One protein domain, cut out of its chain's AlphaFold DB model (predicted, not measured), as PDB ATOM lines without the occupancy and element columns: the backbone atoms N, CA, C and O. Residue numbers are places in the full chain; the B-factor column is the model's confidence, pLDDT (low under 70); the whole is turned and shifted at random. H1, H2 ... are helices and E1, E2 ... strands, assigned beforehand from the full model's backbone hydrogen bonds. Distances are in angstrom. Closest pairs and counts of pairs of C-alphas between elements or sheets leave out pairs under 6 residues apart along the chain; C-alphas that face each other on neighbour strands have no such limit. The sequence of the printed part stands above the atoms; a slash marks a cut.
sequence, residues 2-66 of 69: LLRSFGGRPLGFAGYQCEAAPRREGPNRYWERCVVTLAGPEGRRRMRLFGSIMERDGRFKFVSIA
ATOM      1  N   LEU A   2      29.316 -34.813  15.744       79.38
ATOM      2  CA  LEU A   2      29.195 -35.578  14.490       79.38
ATOM      3  C   LEU A   2      30.487 -36.269  14.014       79.38
ATOM      4  O   LEU A   2      30.504 -37.483  13.857       79.38
ATOM      5  N   LEU A   3      31.579 -35.516  13.830       82.88
ATOM      6  CA  LEU A   3      32.846 -36.069  13.326       82.88
ATOM      7  C   LEU A   3      33.416 -37.176  14.222       82.88
ATOM      8  O   LEU A   3      34.041 -38.099  13.723       82.88
ATOM      9  N   ARG A   4      33.157 -37.129  15.533       83.06
ATOM     10  CA  ARG A   4      33.548 -38.210  16.448       83.06
ATOM     11  C   ARG A   4      32.727 -39.479  16.201       83.06
ATOM     12  O   ARG A   4      33.267 -40.573  16.287       83.06
ATOM     13  N   SER A   5      31.440 -39.317  15.898       77.44
ATOM     14  CA  SER A   5      30.493 -40.415  15.683       77.44
ATOM     15  C   SER A   5      30.577 -41.038  14.284       77.44
ATOM     16  O   SER A   5      30.292 -42.223  14.142       77.44
ATOM     17  N   PHE A   6      30.923 -40.253  13.259       80.62
ATOM     18  CA  PHE A   6      30.826 -40.656  11.847       80.62
ATOM     19  C   PHE A   6      32.104 -40.404  11.030       80.62
ATOM     20  O   PHE A   6      32.241 -40.931   9.930       80.62
ATOM     21  N   GLY A   7      33.038 -39.593  11.524       84.88
ATOM     22  CA  GLY A   7      34.240 -39.219  10.782       84.88
ATOM     23  C   GLY A   7      35.244 -40.365  10.683       84.88
ATOM     24  O   GLY A   7      35.524 -41.047  11.668       84.88
ATOM     25  N   GLY A   8      35.798 -40.566   9.484       87.00
ATOM     26  CA  GLY A   8      36.888 -41.517   9.236       87.00
ATOM     27  C   GLY A   8      36.517 -42.994   9.400       87.00
ATOM     28  O   GLY A   8      37.409 -43.835   9.462       87.00
ATOM     29  N   ARG A   9      35.222 -43.325   9.498       84.00
ATOM     30  CA  ARG A   9      34.737 -44.698   9.685       84.00
ATOM     31  C   ARG A   9      33.662 -45.025   8.648       84.00
ATOM     32  O   ARG A   9      32.784 -44.191   8.425       84.00
ATOM     33  N   PRO A  10      33.693 -46.217   8.028       84.25
ATOM     34  CA  PRO A  10      32.650 -46.617   7.098       84.25
ATOM     35  C   PRO A  10      31.317 -46.771   7.835       84.25
ATOM     36  O   PRO A  10      31.253 -47.331   8.932       84.25
ATOM     37  N   LEU A  11      30.247 -46.285   7.211       86.81
ATOM     38  CA  LEU A  11      28.877 -46.498   7.665       86.81
ATOM     39  C   LEU A  11      28.248 -47.567   6.782       86.81
ATOM     40  O   LEU A  11      28.155 -47.403   5.568       86.81
ATOM     41  N   GLY A  12      27.829 -48.667   7.396       91.31
ATOM     42  CA  GLY A  12      27.076 -49.709   6.720       91.31
ATOM     43  C   GLY A  12      25.609 -49.320   6.602       91.31
ATOM     44  O   GLY A  12      25.022 -48.777   7.538       91.31
ATOM     45  N   PHE A  13      24.987 -49.635   5.474       92.94
ATOM     46  CA  PHE A  13      23.536 -49.597   5.353       92.94
ATOM     47  C   PHE A  13      22.940 -50.892   5.919       92.94
ATOM     48  O   PHE A  13      23.367 -51.981   5.545       92.94
ATOM     49  N   ALA A  14      21.958 -50.779   6.814       95.75
ATOM     50  CA  ALA A  14      21.285 -51.932   7.419       95.75
ATOM     51  C   ALA A  14      19.793 -52.025   7.065       95.75
ATOM     52  O   ALA A  14      19.188 -53.075   7.260       95.75
ATOM     53  N   GLY A  15      19.185 -50.945   6.573       95.31
ATOM     54  CA  GLY A  15      17.792 -50.944   6.142       95.31
ATOM     55  C   GLY A  15      17.172 -49.555   6.155       95.31
ATOM     56  O   GLY A  15      17.808 -48.570   6.534       95.31
ATOM     57  N   TYR A  16      15.906 -49.480   5.764       93.62
ATOM     58  CA  TYR A  16      15.127 -48.250   5.762       93.62
ATOM     59  C   TYR A  16      13.661 -48.544   6.058       93.62
ATOM     60  O   TYR A  16      13.189 -49.666   5.887       93.62
ATOM     61  N   GLN A  17      12.950 -47.518   6.505       93.69
ATOM     62  CA  GLN A  17      11.509 -47.553   6.687       93.69
ATOM     63  C   GLN A  17      10.954 -46.168   6.377       93.69
ATOM     64  O   GLN A  17      11.415 -45.185   6.951       93.69
ATOM     65  N   CYS A  18       9.975 -46.096   5.484       91.50
ATOM     66  CA  CYS A  18       9.181 -44.895   5.247       91.50
ATOM     67  C   CYS A  18       7.783 -45.098   5.836       91.50
ATOM     68  O   CYS A  18       7.386 -46.230   6.130       91.50
ATOM     69  N   GLU A  19       7.034 -44.014   6.015       83.00
ATOM     70  CA  GLU A  19       5.615 -44.145   6.337       83.00
ATOM     71  C   GLU A  19       4.817 -44.781   5.190       83.00
ATOM     72  O   GLU A  19       5.255 -44.804   4.039       83.00
ATOM     73  N   ALA A  20       3.658 -45.338   5.555       75.44
ATOM     74  CA  ALA A  20       3.004 -46.457   4.880       75.44
ATOM     75  C   ALA A  20       2.889 -46.351   3.348       75.44
ATOM     76  O   ALA A  20       3.159 -47.335   2.663       75.44
ATOM     77  N   ALA A  21       2.504 -45.195   2.802       86.12
ATOM     78  CA  ALA A  21       2.365 -45.020   1.359       86.12
ATOM     79  C   ALA A  21       2.938 -43.675   0.895       86.12
ATOM     80  O   ALA A  21       2.702 -42.652   1.545       86.12
ATOM     81  N   PRO A  22       3.644 -43.642  -0.252       91.38
ATOM     82  CA  PRO A  22       4.099 -42.389  -0.819       91.38
ATOM     83  C   PRO A  22       2.903 -41.552  -1.272       91.38
ATOM     84  O   PRO A  22       1.943 -42.056  -1.866       91.38
ATOM     85  N   ARG A  23       2.997 -40.246  -1.047       93.00
ATOM     86  CA  ARG A  23       2.016 -39.280  -1.535       93.00
ATOM     87  C   ARG A  23       2.141 -39.163  -3.053       93.00
ATOM     88  O   ARG A  23       3.249 -39.060  -3.572       93.00
ATOM     89  N   ARG A  24       1.027 -39.198  -3.784       94.81
ATOM     90  CA  ARG A  24       1.027 -39.155  -5.257       94.81
ATOM     91  C   ARG A  24       0.629 -37.779  -5.772       94.81
ATOM     92  O   ARG A  24      -0.371 -37.230  -5.325       94.81
ATOM     93  N   GLU A  25       1.375 -37.268  -6.748       93.88
ATOM     94  CA  GLU A  25       1.023 -36.065  -7.513       93.88
ATOM     95  C   GLU A  25       1.276 -36.317  -9.004       93.88
ATOM     96  O   GLU A  25       2.414 -36.260  -9.488       93.88
ATOM     97  N   GLY A  26       0.210 -36.639  -9.740       95.25
ATOM     98  CA  GLY A  26       0.313 -37.069 -11.134       95.25
ATOM     99  C   GLY A  26       1.237 -38.294 -11.269       95.25
ATOM    100  O   GLY A  26       1.018 -39.287 -10.570       95.25
ATOM    101  N   PRO A  27       2.281 -38.246 -12.120       95.31
ATOM    102  CA  PRO A  27       3.229 -39.351 -12.280       95.31
ATOM    103  C   PRO A  27       4.252 -39.455 -11.135       95.31
ATOM    104  O   PRO A  27       5.077 -40.366 -11.132       95.31
ATOM    105  N   ASN A  28       4.237 -38.524 -10.174       96.12
ATOM    106  CA  ASN A  28       5.213 -38.478  -9.091       96.12
ATOM    107  C   ASN A  28       4.724 -39.223  -7.855       96.12
ATOM    108  O   ASN A  28       3.557 -39.125  -7.469       96.12
ATOM    109  N   ARG A  29       5.660 -39.880  -7.179       96.25
ATOM    110  CA  ARG A  29       5.497 -40.392  -5.817       96.25
ATOM    111  C   ARG A  29       6.472 -39.662  -4.906       96.25
ATOM    112  O   ARG A  29       7.650 -39.559  -5.221       96.25
ATOM    113  N   TYR A  30       5.991 -39.163  -3.780       94.00
ATOM    114  CA  TYR A  30       6.804 -38.534  -2.751       94.00
ATOM    115  C   TYR A  30       6.867 -39.451  -1.545       94.00
ATOM    116  O   TYR A  30       5.860 -39.712  -0.883       94.00
ATOM    117  N   TRP A  31       8.069 -39.930  -1.267       93.62
ATOM    118  CA  TRP A  31       8.395 -40.673  -0.067       93.62
ATOM    119  C   TRP A  31       8.809 -39.679   1.011       93.62
ATOM    120  O   TRP A  31       9.702 -38.853   0.804       93.62
ATOM    121  N   GLU A  32       8.142 -39.740   2.154       90.69
ATOM    122  CA  GLU A  32       8.326 -38.810   3.263       90.69
ATOM    123  C   GLU A  32       8.598 -39.586   4.552       90.69
ATOM    124  O   GLU A  32       8.260 -40.767   4.673       90.69
ATOM    125  N   ARG A  33       9.217 -38.906   5.526       89.25
ATOM    126  CA  ARG A  33       9.483 -39.451   6.872       89.25
ATOM    127  C   ARG A  33      10.250 -40.783   6.836       89.25
ATOM    128  O   ARG A  33      10.083 -41.642   7.695       89.25
ATOM    129  N   CYS A  34      11.128 -40.938   5.844       91.88
ATOM    130  CA  CYS A  34      11.986 -42.106   5.716       91.88
ATOM    131  C   CYS A  34      13.126 -42.068   6.740       91.88
ATOM    132  O   CYS A  34      13.889 -41.104   6.822       91.88
ATOM    133  N   VAL A  35      13.266 -43.155   7.488       93.56
ATOM    134  CA  VAL A  35      14.331 -43.372   8.464       93.56
ATOM    135  C   VAL A  35      15.265 -44.447   7.930       93.56
ATOM    136  O   VAL A  35      14.829 -45.539   7.565       93.56
ATOM    137  N   VAL A  36      16.561 -44.147   7.908       92.81
ATOM    138  CA  VAL A  36      17.620 -45.083   7.529       92.81
ATOM    139  C   VAL A  36      18.202 -45.699   8.794       92.81
ATOM    140  O   VAL A  36      18.453 -45.009   9.781       92.81
ATOM    141  N   THR A  37      18.423 -47.010   8.763       95.31
ATOM    142  CA  THR A  37      19.201 -47.716   9.778       95.31
ATOM    143  C   THR A  37      20.621 -47.891   9.260       95.31
ATOM    144  O   THR A  37      20.845 -48.566   8.256       95.31
ATOM    145  N   LEU A  38      21.578 -47.290   9.955       92.50
ATOM    146  CA  LEU A  38      23.004 -47.437   9.697       92.50
ATOM    147  C   LEU A  38      23.612 -48.424  10.692       92.50
ATOM    148  O   LEU A  38      23.240 -48.427  11.864       92.50
ATOM    149  N   ALA A  39      24.555 -49.239  10.239       92.50
ATOM    150  CA  ALA A  39      25.402 -50.081  11.071       92.50
ATOM    151  C   ALA A  39      26.796 -49.453  11.170       92.50
ATOM    152  O   ALA A  39      27.417 -49.142  10.156       92.50
ATOM    153  N   GLY A  40      27.288 -49.272  12.391       87.50
ATOM    154  CA  GLY A  40      28.644 -48.801  12.648       87.50
ATOM    155  C   GLY A  40      29.261 -49.488  13.867       87.50
ATOM    156  O   GLY A  40      28.623 -50.342  14.484       87.50
ATOM    157  N   PRO A  41      30.488 -49.100  14.254       81.69
ATOM    158  CA  PRO A  41      31.209 -49.724  15.369       81.69
ATOM    159  C   PRO A  41      30.490 -49.609  16.719       81.69
ATOM    160  O   PRO A  41      30.652 -50.458  17.584       81.69
ATOM    161  N   GLU A  42      29.671 -48.571  16.888       83.50
ATOM    162  CA  GLU A  42      28.877 -48.321  18.099       83.50
ATOM    163  C   GLU A  42      27.468 -48.943  18.013       83.50
ATOM    164  O   GLU A  42      26.578 -48.590  18.785       83.50
ATOM    165  N   GLY A  43      27.245 -49.844  17.050       88.00
ATOM    166  CA  GLY A  43      25.979 -50.535  16.828       88.00
ATOM    167  C   GLY A  43      25.108 -49.909  15.735       88.00
ATOM    168  O   GLY A  43      25.572 -49.158  14.871       88.00
ATOM    169  N   ARG A  44      23.818 -50.267  15.745       93.12
ATOM    170  CA  ARG A  44      22.832 -49.774  14.773       93.12
ATOM    171  C   ARG A  44      22.235 -48.445  15.224       93.12
ATOM    172  O   ARG A  44      21.862 -48.291  16.383       93.12
ATOM    173  N   ARG A  45      22.087 -47.503  14.293       91.31
ATOM    174  CA  ARG A  45      21.469 -46.192  14.533       91.31
ATOM    175  C   ARG A  45      20.400 -45.905  13.501       91.31
ATOM    176  O   ARG A  45      20.633 -46.085  12.311       91.31
ATOM    177  N   ARG A  46      19.243 -45.437  13.963       92.62
ATOM    178  CA  ARG A  46      18.134 -44.979  13.124       92.62
ATOM    179  C   ARG A  46      18.182 -43.461  13.038       92.62
ATOM    180  O   ARG A  46      18.232 -42.807  14.074       92.62
ATOM    181  N   MET A  47      18.177 -42.913  11.832       90.69
ATOM    182  CA  MET A  47      18.169 -41.467  11.624       90.69
ATOM    183  C   MET A  47      17.520 -41.100  10.300       90.69
ATOM    184  O   MET A  47      17.484 -41.892   9.357       90.69
ATOM    185  N   ARG A  48      17.029 -39.871  10.226       90.81
ATOM    186  CA  ARG A  48      16.564 -39.282   8.982       90.81
ATOM    187  C   ARG A  48      17.747 -38.592   8.309       90.81
ATOM    188  O   ARG A  48      18.374 -37.729   8.909       90.81
ATOM    189  N   LEU A  49      18.061 -39.003   7.082       87.06
ATOM    190  CA  LEU A  49      19.137 -38.404   6.275       87.06
ATOM    191  C   LEU A  49      18.603 -37.433   5.221       87.06
ATOM    192  O   LEU A  49      19.300 -36.515   4.801       87.06
ATOM    193  N   PHE A  50      17.349 -37.618   4.813       88.44
ATOM    194  CA  PHE A  50      16.708 -36.855   3.749       88.44
ATOM    195  C   PHE A  50      15.334 -36.371   4.213       88.44
ATOM    196  O   PHE A  50      14.719 -36.971   5.097       88.44
ATOM    197  N   GLY A  51      14.854 -35.270   3.642       87.25
ATOM    198  CA  GLY A  51      13.470 -34.839   3.819       87.25
ATOM    199  C   GLY A  51      12.534 -35.688   2.965       87.25
ATOM    200  O   GLY A  51      12.185 -36.805   3.345       87.25
ATOM    201  N   SER A  52      12.129 -35.154   1.815       90.50
ATOM    202  CA  SER A  52      11.326 -35.884   0.835       90.50
ATOM    203  C   SER A  52      12.185 -36.467  -0.289       90.50
ATOM    204  O   SER A  52      13.220 -35.914  -0.679       90.50
ATOM    205  N   ILE A  53      11.740 -37.604  -0.818       93.44
ATOM    206  CA  ILE A  53      12.323 -38.268  -1.985       93.44
ATOM    207  C   ILE A  53      11.240 -38.324  -3.056       93.44
ATOM    208  O   ILE A  53      10.179 -38.898  -2.829       93.44
ATOM    209  N   MET A  54      11.494 -37.725  -4.214       95.19
ATOM    210  CA  MET A  54      10.604 -37.817  -5.368       95.19
ATOM    211  C   MET A  54      10.991 -39.034  -6.208       95.19
ATOM    212  O   MET A  54      12.159 -39.201  -6.543       95.19
ATOM    213  N   GLU A  55      10.012 -39.840  -6.593       96.19
ATOM    214  CA  GLU A  55      10.121 -40.906  -7.580       96.19
ATOM    215  C   GLU A  55       9.272 -40.567  -8.812       96.19
ATOM    216  O   GLU A  55       8.108 -40.175  -8.682       96.19
ATOM    217  N   ARG A  56       9.845 -40.751 -10.004       97.06
ATOM    218  CA  ARG A  56       9.155 -40.690 -11.299       97.06
ATOM    219  C   ARG A  56       9.758 -41.737 -12.228       97.06
ATOM    220  O   ARG A  56      10.971 -41.742 -12.417       97.06
ATOM    221  N   ASP A  57       8.929 -42.619 -12.780       95.69
ATOM    222  CA  ASP A  57       9.346 -43.671 -13.723       95.69
ATOM    223  C   ASP A  57      10.528 -44.518 -13.206       95.69
ATOM    224  O   ASP A  57      11.499 -44.780 -13.913       95.69
ATOM    225  N   GLY A  58      10.488 -44.886 -11.918       95.31
ATOM    226  CA  GLY A  58      11.547 -45.657 -11.253       95.31
ATOM    227  C   GLY A  58      12.842 -44.881 -10.976       95.31
ATOM    228  O   GLY A  58      13.807 -45.456 -10.476       95.31
ATOM    229  N   ARG A  59      12.889 -43.577 -11.278       96.44
ATOM    230  CA  ARG A  59      14.015 -42.687 -10.965       96.44
ATOM    231  C   ARG A  59      13.735 -41.916  -9.689       96.44
ATOM    232  O   ARG A  59      12.623 -41.432  -9.506       96.44
ATOM    233  N   PHE A  60      14.758 -41.731  -8.859       93.88
ATOM    234  CA  PHE A  60      14.635 -41.092  -7.550       93.88
ATOM    235  C   PHE A  60      15.456 -39.805  -7.465       93.88
ATOM    236  O   PHE A  60      16.580 -39.736  -7.964       93.88
ATOM    237  N   LYS A  61      14.907 -38.791  -6.796       93.75
ATOM    238  CA  LYS A  61      15.575 -37.529  -6.473       93.75
ATOM    239  C   LYS A  61      15.387 -37.206  -4.994       93.75
ATOM    240  O   LYS A  61      14.258 -37.079  -4.528       93.75
ATOM    241  N   PHE A  62      16.491 -36.993  -4.280       91.94
ATOM    242  CA  PHE A  62      16.462 -36.390  -2.948       91.94
ATOM    243  C   PHE A  62      16.136 -34.905  -3.085       91.94
ATOM    244  O   PHE A  62      16.847 -34.169  -3.769       91.94
ATOM    245  N   VAL A  63      15.035 -34.472  -2.479       88.00
ATOM    246  CA  VAL A  63      14.583 -33.077  -2.571       88.00
ATOM    247  C   VAL A  63      15.286 -32.216  -1.525       88.00
ATOM    248  O   VAL A  63      15.588 -31.055  -1.788       88.00
ATOM    249  N   SER A  64      15.591 -32.787  -0.358       83.75
ATOM    250  CA  SER A  64      16.328 -32.112   0.710       83.75
ATOM    251  C   SER A  64      17.120 -33.087   1.579       83.75
ATOM    252  O   SER A  64      16.775 -34.266   1.699       83.75
ATOM    253  N   ILE A  65      18.179 -32.574   2.205       84.12
ATOM    254  CA  ILE A  65      18.960 -33.268   3.234       84.12
ATOM    255  C   ILE A  65      18.354 -32.923   4.598       84.12
ATOM    256  O   ILE A  65      17.947 -31.786   4.834       84.12
ATOM    257  N   ALA A  66      18.252 -33.911   5.483       83.19
ATOM    258  CA  ALA A  66      17.816 -33.685   6.853       83.19
ATOM    259  C   ALA A  66      18.985 -33.165   7.700       83.19
ATOM    260  O   ALA A  66      20.054 -33.766   7.714       83.19
TER     261      ALA A  66
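What this domain is: This is residues 2 to 66 of the 69 residues of an uncharacterized protein of Candidatus Cloacimonetes bacterium (UniProt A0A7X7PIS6). What shape do these atoms make? Two small antiparallel sheets lie end to end along a rod, E1, E4 and E5 at one end and E2, E3, E6 and E7 at the other, with the chain passing between them three times. The short helix H1 lies at the end with E1, E4 and E5. What is it built of? The printed part has 65 residues, with H1 and then E1 to E7 along the chain; the class is mostly strand, strands holding 32 of the 37 residues in named elements, and the sheet orders are E1 E4 E5 and E2 E3 E6 E7. How open is it? It is loose, with a radius of gyration of the C-alphas of 13.9 A and spans of 43 by 20 by 17 A.

Where its parts are: Where does it start? H1 is residues 2 to 6, from C-alpha 2 at (29.195, -35.578, 14.490). Where are the strands? E1 is residues 12 to 17, 15.7 A long, E2 23 to 25, E3 28 to 31, E4 35 to 40, 15.9 A long, and E5 43 to 47, 13.1 A long. E6 is 53 to 56 and E7 59 to 62, ending at C-alpha 62 (16.462, -36.390, -2.948).

How they stand to each other: Where does H1 stand? It is on neither sheet, and its one O i to N i+4 pair is within hydrogen-bond range. What pairs with E4? E1 does, with N 14 and O 37 2.9 A apart, and E5, in a hairpin, with N 38 and O 45 2.8 A apart. How is the other sheet joined? E2 and E3 are a hairpin, with N 23 and O 30 2.9 A apart, E6 and E7 are a hairpin, with N 54 and O 61 2.9 A apart, and E3 and E6 are antiparallel neighbours, with N 29 and O 55 2.9 A apart.

The domain as a whole: How long is it? The C-alphas farthest apart, of Arg 4 and Gly 26, are 43.2 A apart. Is anything missing or doubtful? The printed part has no cut, its links are tight, and no printed residue is under 70 in pLDDT.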